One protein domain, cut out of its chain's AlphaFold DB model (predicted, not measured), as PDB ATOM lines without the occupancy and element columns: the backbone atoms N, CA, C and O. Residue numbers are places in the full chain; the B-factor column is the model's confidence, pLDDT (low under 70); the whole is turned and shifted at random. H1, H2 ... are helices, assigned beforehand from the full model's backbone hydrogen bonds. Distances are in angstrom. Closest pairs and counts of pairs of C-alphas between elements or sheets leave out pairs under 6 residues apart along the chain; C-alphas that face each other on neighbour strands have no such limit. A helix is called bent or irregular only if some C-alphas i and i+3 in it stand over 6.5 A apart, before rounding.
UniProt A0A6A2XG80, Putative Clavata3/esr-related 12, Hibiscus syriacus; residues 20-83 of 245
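AT A GLANCE: This is residues 20 to 83 of the 245 residues of the protein "Putative Clavata3/esr-related 12" of Hibiscus syriacus (UniProt A0A6A2XG80). Two long helices, H2 and H1, meet near their ends in an open V, with a tight link at the corner and both arms otherwise standing free. H2, the longest helix by residues, has a kink of 51 degrees near residue 57. The printed part has 64 residues with two named helices, H1 then H2, and no named strand; the class is all helix. It is extended, with a radius of gyration of the C-alphas of 17.9 A, and flat, spanning 47 by 38 by 16 A.

IN THESE COORDINATES: H2, residues 49 to 80, measures 41.9 A from first to last C-alpha and ends at C-alpha 80, (108.009, 145.103, 219.233). It is irregular: C-alphas 54 and 57 are 7.4 A apart. H1, residues 20 to 45, measures 38.8 A and begins at C-alpha 20, (134.731, 160.955, 237.048).

HOW THE PARTS SIT: H2 and H1 are close but not clearly touching; their closest C-alphas, of Tyr 51 and Lys 45, are 6.6 A apart. They run opposite ways at a steep tilt of 50 degrees. O i to N i+4 pairs are within hydrogen-bond range in 24 of 28 cases in H2 and 20 of 22 in H1.

THE WHOLE: The two C-alphas farthest apart, of Phe 50 and Asp 83, are 47.6 A apart. The printed part has no cut. The model's pLDDT is under 70 at residues 20 to 42.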
ATOM      1  N   ALA A  20     135.346 162.288 237.102       44.38
ATOM      2  CA  ALA A  20     134.731 160.955 237.048       44.38
ATOM      3  C   ALA A  20     134.436 160.488 235.610       44.38
ATOM      4  O   ALA A  20     134.520 159.300 235.315       44.38
ATOM      5  N   LEU A  21     134.152 161.424 234.696       49.12
ATOM      6  CA  LEU A  21     133.983 161.121 233.270       49.12
ATOM      7  C   LEU A  21     135.319 160.824 232.574       49.12
ATOM      8  O   LEU A  21     135.341 160.079 231.602       49.12
ATOM      9  N   GLY A  22     136.435 161.352 233.090       43.78
ATOM     10  CA  GLY A  22     137.764 161.122 232.521       43.78
ATOM     11  C   GLY A  22     138.261 159.682 232.663       43.78
ATOM     12  O   GLY A  22     138.911 159.188 231.754       43.78
ATOM     13  N   ILE A  23     137.921 158.996 233.761       52.09
ATOM     14  CA  ILE A  23     138.390 157.624 234.038       52.09
ATOM     15  C   ILE A  23     137.459 156.580 233.392       52.09
ATOM     16  O   ILE A  23     137.924 155.610 232.798       52.09
ATOM     17  N   HIS A  24     136.141 156.811 233.408       46.41
ATOM     18  CA  HIS A  24     135.181 155.882 232.799       46.41
ATOM     19  C   HIS A  24     135.222 155.867 231.259       46.41
ATOM     20  O   HIS A  24     134.982 154.825 230.655       46.41
ATOM     21  N   LEU A  25     135.554 156.989 230.604       47.72
ATOM     22  CA  LEU A  25     135.670 157.039 229.138       47.72
ATOM     23  C   LEU A  25     136.947 156.346 228.622       47.72
ATOM     24  O   LEU A  25     136.950 155.804 227.516       47.72
ATOM     25  N   THR A  26     138.022 156.309 229.417       52.09
ATOM     26  CA  THR A  26     139.271 155.618 229.046       52.09
ATOM     27  C   THR A  26     139.192 154.100 229.207       52.09
ATOM     28  O   THR A  26     139.823 153.375 228.446       52.09
ATOM     29  N   GLU A  27     138.390 153.591 230.147       52.94
ATOM     30  CA  GLU A  27     138.205 152.143 230.328       52.94
ATOM     31  C   GLU A  27     137.222 151.541 229.312       52.94
ATOM     32  O   GLU A  27     137.464 150.443 228.804       52.94
ATOM     33  N   CYS A  28     136.157 152.271 228.949       47.22
ATOM     34  CA  CYS A  28     135.234 151.843 227.892       47.22
ATOM     35  C   CYS A  28     135.935 151.738 226.530       47.22
ATOM     36  O   CYS A  28     135.770 150.739 225.838       47.22
ATOM     37  N   THR A  29     136.786 152.707 226.183       55.22
ATOM     38  CA  THR A  29     137.543 152.674 224.920       55.22
ATOM     39  C   THR A  29     138.625 151.588 224.903       55.22
ATOM     40  O   THR A  29     138.859 150.992 223.856       55.22
ATOM     41  N   LEU A  30     139.260 151.266 226.038       54.12
ATOM     42  CA  LEU A  30     140.227 150.159 226.127       54.12
ATOM     43  C   LEU A  30     139.585 148.763 226.085       54.12
ATOM     44  O   LEU A  30     140.190 147.856 225.509       54.12
ATOM     45  N   SER A  31     138.386 148.575 226.647       55.88
ATOM     46  CA  SER A  31     137.641 147.310 226.492       55.88
ATOM     47  C   SER A  31     137.157 147.116 225.057       55.88
ATOM     48  O   SER A  31     137.410 146.069 224.472       55.88
ATOM     49  N   GLU A  32     136.569 148.151 224.447       59.16
ATOM     50  CA  GLU A  32     136.143 148.108 223.041       59.16
ATOM     51  C   GLU A  32     137.332 147.874 222.091       59.16
ATOM     52  O   GLU A  32     137.242 147.061 221.176       59.16
ATOM     53  N   MET A  33     138.491 148.502 222.345       57.66
ATOM     54  CA  MET A  33     139.716 148.229 221.580       57.66
ATOM     55  C   MET A  33     140.255 146.810 221.805       57.66
ATOM     56  O   MET A  33     140.812 146.232 220.876       57.66
ATOM     57  N   SER A  34     140.113 146.226 222.997       59.94
ATOM     58  CA  SER A  34     140.602 144.864 223.280       59.94
ATOM     59  C   SER A  34     139.778 143.794 222.562       59.94
ATOM     60  O   SER A  34     140.361 142.864 222.000       59.94
ATOM     61  N   ASP A  35     138.456 143.966 222.516       59.53
ATOM     62  CA  ASP A  35     137.536 143.073 221.804       59.53
ATOM     63  C   ASP A  35     137.690 143.201 220.273       59.53
ATOM     64  O   ASP A  35     137.723 142.199 219.558       59.53
ATOM     65  N   GLU A  36     137.902 144.415 219.750       59.72
ATOM     66  CA  GLU A  36     138.240 144.648 218.333       59.72
ATOM     67  C   GLU A  36     139.614 144.051 217.955       59.72
ATOM     68  O   GLU A  36     139.782 143.444 216.891       59.72
ATOM     69  N   ILE A  37     140.617 144.154 218.835       60.50
ATOM     70  CA  ILE A  37     141.952 143.573 218.619       60.50
ATOM     71  C   ILE A  37     141.930 142.036 218.710       60.50
ATOM     72  O   ILE A  37     142.710 141.375 218.018       60.50
ATOM     73  N   SER A  38     141.082 141.430 219.548       58.25
ATOM     74  CA  SER A  38     140.961 139.964 219.607       58.25
ATOM     75  C   SER A  38     140.250 139.424 218.365       58.25
ATOM     76  O   SER A  38     140.716 138.462 217.756       58.25
ATOM     77  N   PHE A  39     139.188 140.103 217.932       60.56
ATOM     78  CA  PHE A  39     138.393 139.710 216.776       60.56
ATOM     79  C   PHE A  39     139.166 139.820 215.456       60.56
ATOM     80  O   PHE A  39     139.058 138.955 214.586       60.56
ATOM     81  N   THR A  40     140.000 140.849 215.308       61.31
ATOM     82  CA  THR A  40     140.896 140.991 214.148       61.31
ATOM     83  C   THR A  40     141.964 139.893 214.107       61.31
ATOM     84  O   THR A  40     142.159 139.277 213.062       61.31
ATOM     85  N   LYS A  41     142.568 139.543 215.252       67.00
ATOM     86  CA  LYS A  41     143.538 138.435 215.353       67.00
ATOM     87  C   LYS A  41     142.934 137.061 215.066       67.00
ATOM     88  O   LYS A  41     143.640 136.182 214.583       67.00
ATOM     89  N   GLU A  42     141.668 136.834 215.401       69.06
ATOM     90  CA  GLU A  42     140.970 135.581 215.077       69.06
ATOM     91  C   GLU A  42     140.630 135.484 213.586       69.06
ATOM     92  O   GLU A  42     140.740 134.408 212.998       69.06
ATOM     93  N   ARG A  43     140.310 136.611 212.939       71.56
ATOM     94  CA  ARG A  43     140.097 136.658 211.485       71.56
ATOM     95  C   ARG A  43     141.356 136.371 210.677       71.56
ATOM     96  O   ARG A  43     141.260 135.679 209.668       71.56
ATOM     97  N   ASP A  44     142.514 136.845 211.129       79.31
ATOM     98  CA  ASP A  44     143.792 136.559 210.467       79.31
ATOM     99  C   ASP A  44     144.162 135.066 210.553       79.31
ATOM    100  O   ASP A  44     144.737 134.512 209.619       79.31
ATOM    101  N   LYS A  45     143.772 134.376 211.636       76.31
ATOM    102  CA  LYS A  45     143.945 132.917 211.784       76.31
ATOM    103  C   LYS A  45     142.982 132.118 210.905       76.31
ATOM    104  O   LYS A  45     143.323 131.027 210.467       76.31
ATOM    105  N   LEU A  46     141.815 132.678 210.588       72.12
ATOM    106  CA  LEU A  46     140.871 132.109 209.620       72.12
ATOM    107  C   LEU A  46     141.404 132.107 208.173       72.12
ATOM    108  O   LEU A  46     140.804 131.473 207.310       72.12
ATOM    109  N   ALA A  47     142.513 132.800 207.888       81.19
ATOM    110  CA  ALA A  47     143.195 132.694 206.600       81.19
ATOM    111  C   ALA A  47     143.984 131.376 206.453       81.19
ATOM    112  O   ALA A  47     144.291 130.980 205.327       81.19
ATOM    113  N   ASP A  48     144.298 130.689 207.561       86.12
ATOM    114  CA  ASP A  48     144.953 129.379 207.550       86.12
ATOM    115  C   ASP A  48     143.913 128.252 207.358       86.12
ATOM    116  O   ASP A  48     143.012 128.076 208.194       86.12
ATOM    117  N   PRO A  49     144.014 127.452 206.278       84.44
ATOM    118  CA  PRO A  49     143.079 126.364 206.011       84.44
ATOM    119  C   PRO A  49     143.074 125.274 207.093       84.44
ATOM    120  O   PRO A  49     142.031 124.656 207.315       84.44
ATOM    121  N   PHE A  50     144.193 125.028 207.783       83.12
ATOM    122  CA  PHE A  50     144.241 124.014 208.842       83.12
ATOM    123  C   PHE A  50     143.570 124.493 210.130       83.12
ATOM    124  O   PHE A  50     142.870 123.715 210.777       83.12
ATOM    125  N   TYR A  51     143.687 125.783 210.447       85.19
ATOM    126  CA  TYR A  51     143.022 126.385 211.601       85.19
ATOM    127  C   TYR A  51     141.491 126.328 211.479       85.19
ATOM    128  O   TYR A  51     140.794 126.012 212.447       85.19
ATOM    129  N   CYS A  52     140.971 126.552 210.267       80.56
ATOM    130  CA  CYS A  52     139.546 126.422 209.963       80.56
ATOM    131  C   CYS A  52     139.030 124.988 210.139       80.56
ATOM    132  O   CYS A  52     137.892 124.806 210.562       80.56
ATOM    133  N   LEU A  53     139.848 123.980 209.808       82.19
ATOM    134  CA  LEU A  53     139.485 122.566 209.944       82.19
ATOM    135  C   LEU A  53     139.485 122.109 211.406       82.19
ATOM    136  O   LEU A  53     138.572 121.396 211.812       82.19
ATOM    137  N   GLU A  54     140.463 122.544 212.201       85.19
ATOM    138  CA  GLU A  54     140.573 122.184 213.621       85.19
ATOM    139  C   GLU A  54     139.399 122.728 214.456       85.19
ATOM    140  O   GLU A  54     138.883 122.033 215.328       85.19
ATOM    141  N   HIS A  55     138.909 123.932 214.138       87.94
ATOM    142  CA  HIS A  55     137.841 124.596 214.901       87.94
ATOM    143  C   HIS A  55     136.445 124.443 214.278       87.94
ATOM    144  O   HIS A  55     135.449 124.897 214.848       87.94
ATOM    145  N   GLN A  56     136.332 123.749 213.139       84.25
ATOM    146  CA  GLN A  56     135.074 123.612 212.405       84.25
ATOM    147  C   GLN A  56     133.958 122.999 213.264       84.25
ATOM    148  O   GLN A  56     132.807 123.435 213.213       84.25
ATOM    149  N   GLU A  57     134.277 121.990 214.073       86.12
ATOM    150  CA  GLU A  57     133.290 121.324 214.925       86.12
ATOM    151  C   GLU A  57     132.824 122.201 216.091       86.12
ATOM    152  O   GLU A  57     131.646 122.168 216.464       86.12
ATOM    153  N   GLU A  58     133.730 122.990 216.669       86.69
ATOM    154  CA  GLU A  58     133.422 123.905 217.766       86.69
ATOM    155  C   GLU A  58     132.534 125.052 217.294       86.69
ATOM    156  O   GLU A  58     131.545 125.384 217.948       86.69
ATOM    157  N   ASP A  59     132.814 125.600 216.115       85.88
ATOM    158  CA  ASP A  59     132.018 126.674 215.531       85.88
ATOM    159  C   ASP A  59     130.621 126.195 215.127       85.88
ATOM    160  O   ASP A  59     129.627 126.902 215.324       85.88
ATOM    161  N   LEU A  60     130.498 124.953 214.647       88.12
ATOM    162  CA  LEU A  60     129.196 124.336 214.393       88.12
ATOM    163  C   LEU A  60     128.392 124.120 215.683       88.12
ATOM    164  O   LEU A  60     127.168 124.284 215.660       88.12
ATOM    165  N   LYS A  61     129.041 123.773 216.802       89.19
ATOM    166  CA  LYS A  61     128.384 123.660 218.119       89.19
ATOM    167  C   LYS A  61     127.927 125.031 218.621       89.19
ATOM    168  O   LYS A  61     126.739 125.200 218.890       89.19
ATOM    169  N   LYS A  62     128.811 126.036 218.607       90.88
ATOM    170  CA  LYS A  62     128.492 127.425 218.986       90.88
ATOM    171  C   LYS A  62     127.345 127.994 218.151       90.88
ATOM    172  O   LYS A  62     126.436 128.618 218.692       90.88
ATOM    173  N   LYS A  63     127.328 127.729 216.839       90.12
ATOM    174  CA  LYS A  63     126.226 128.131 215.954       90.12
ATOM    175  C   LYS A  63     124.895 127.514 216.384       90.12
ATOM    176  O   LYS A  63     123.908 128.237 216.481       90.12
ATOM    177  N   LYS A  64     124.863 126.203 216.653       92.50
ATOM    178  CA  LYS A  64     123.645 125.490 217.085       92.50
ATOM    179  C   LYS A  64     123.142 125.975 218.445       92.50
ATOM    180  O   LYS A  64     121.937 126.060 218.653       92.50
ATOM    181  N   GLU A  65     124.049 126.311 219.357       93.31
ATOM    182  CA  GLU A  65     123.713 126.854 220.678       93.31
ATOM    183  C   GLU A  65     123.198 128.300 220.601       93.31
ATOM    184  O   GLU A  65     122.239 128.663 221.289       93.31
ATOM    185  N   ALA A  66     123.789 129.118 219.725       93.94
ATOM    186  CA  ALA A  66     123.403 130.513 219.524       93.94
ATOM    187  C   ALA A  66     122.109 130.671 218.708       93.94
ATOM    188  O   ALA A  66     121.331 131.594 218.960       93.94
ATOM    189  N   GLU A  67     121.833 129.770 217.761       91.31
ATOM    190  CA  GLU A  67     120.647 129.792 216.896       91.31
ATOM    191  C   GLU A  67     119.319 130.011 217.653       91.31
ATOM    192  O   GLU A  67     118.596 130.958 217.323       91.31
ATOM    193  N   PRO A  68     118.971 129.249 218.711       95.62
ATOM    194  CA  PRO A  68     117.721 129.468 219.433       95.62
ATOM    195  C   PRO A  68     117.686 130.814 220.164       95.62
ATOM    196  O   PRO A  68     116.604 131.350 220.399       95.62
ATOM    197  N   VAL A  69     118.832 131.363 220.574       95.50
ATOM    198  CA  VAL A  69     118.901 132.690 221.208       95.50
ATOM    199  C   VAL A  69     118.654 133.779 220.166       95.50
ATOM    200  O   VAL A  69     117.814 134.649 220.388       95.50
ATOM    201  N   LEU A  70     119.288 133.682 218.996       95.00
ATOM    202  CA  LEU A  70     119.085 134.616 217.887       95.00
ATOM    203  C   LEU A  70     117.632 134.620 217.407       95.00
ATOM    204  O   LEU A  70     117.036 135.683 217.244       95.00
ATOM    205  N   VAL A  71     117.014 133.445 217.271       96.75
ATOM    206  CA  VAL A  71     115.593 133.333 216.905       96.75
ATOM    207  C   VAL A  71     114.697 133.976 217.966       96.75
ATOM    208  O   VAL A  71     113.731 134.662 217.626       96.75
ATOM    209  N   ARG A  72     115.006 133.802 219.257       95.50
ATOM    210  CA  ARG A  72     114.268 134.455 220.351       95.50
ATOM    211  C   ARG A  72     114.375 135.978 220.270       95.50
ATOM    212  O   ARG A  72     113.350 136.653 220.343       95.50
ATOM    213  N   LEU A  73     115.577 136.512 220.064       96.31
ATOM    214  CA  LEU A  73     115.801 137.952 219.917       96.31
ATOM    215  C   LEU A  73     115.087 138.515 218.686       96.31
ATOM    216  O   LEU A  73     114.398 139.531 218.791       96.31
ATOM    217  N   GLN A  74     115.156 137.810 217.555       95.44
ATOM    218  CA  GLN A  74     114.449 138.194 216.338       95.44
ATOM    219  C   GLN A  74     112.936 138.234 216.560       95.44
ATOM    220  O   GLN A  74     112.277 139.177 216.132       95.44
ATOM    221  N   ARG A  75     112.370 137.245 217.261       95.62
ATOM    222  CA  ARG A  75     110.936 137.222 217.594       95.62
ATOM    223  C   ARG A  75     110.541 138.411 218.463       95.62
ATOM    224  O   ARG A  75     109.524 139.038 218.187       95.62
ATOM    225  N   VAL A  76     111.334 138.739 219.482       94.31
ATOM    226  CA  VAL A  76     111.076 139.900 220.347       94.31
ATOM    227  C   VAL A  76     111.153 141.200 219.546       94.31
ATOM    228  O   VAL A  76     110.262 142.037 219.682       94.31
ATOM    229  N   SER A  77     112.163 141.345 218.684       94.25
ATOM    230  CA  SER A  77     112.327 142.507 217.805       94.25
ATOM    231  C   SER A  77     111.144 142.651 216.846       94.25
ATOM    232  O   SER A  77     110.448 143.661 216.878       94.25
ATOM    233  N   ASN A  78     110.824 141.590 216.097       93.94
ATOM    234  CA  ASN A  78     109.683 141.558 215.183       93.94
ATOM    235  C   ASN A  78     108.363 141.837 215.907       93.94
ATOM    236  O   ASN A  78     107.509 142.511 215.356       93.94
ATOM    237  N   THR A  79     108.180 141.358 217.140       89.88
ATOM    238  CA  THR A  79     106.958 141.628 217.916       89.88
ATOM    239  C   THR A  79     106.870 143.104 218.303       89.88
ATOM    240  O   THR A  79     105.828 143.723 218.096       89.88
ATOM    241  N   ARG A  80     107.958 143.687 218.824       88.69
ATOM    242  CA  ARG A  80     108.009 145.103 219.233       88.69
ATOM    243  C   ARG A  80     107.870 146.062 218.050       88.69
ATOM    244  O   ARG A  80     107.229 147.093 218.210       88.69
ATOM    245  N   HIS A  81     108.428 145.691 216.899       87.50
ATOM    246  CA  HIS A  81     108.470 146.506 215.681       87.50
ATOM    247  C   HIS A  81     107.464 146.081 214.607       87.50
ATOM    248  O   HIS A  81     107.488 146.592 213.491       87.50
ATOM    249  N   SER A  82     106.555 145.157 214.930       86.19
ATOM    250  CA  SER A  82     105.525 144.697 213.988       86.19
ATOM    251  C   SER A  82     104.585 145.824 213.560       86.19
ATOM    252  O   SER A  82     104.150 145.850 212.412       86.19
ATOM    253  N   ASP A  83     104.293 146.762 214.465       90.31
ATOM    254  CA  ASP A  83     103.386 147.885 214.219       90.31
ATOM    255  C   ASP A  83     103.933 149.203 214.792       90.31
ATOM    256  O   ASP A  83     103.329 149.877 215.637       90.31
TER     257      ASP A  83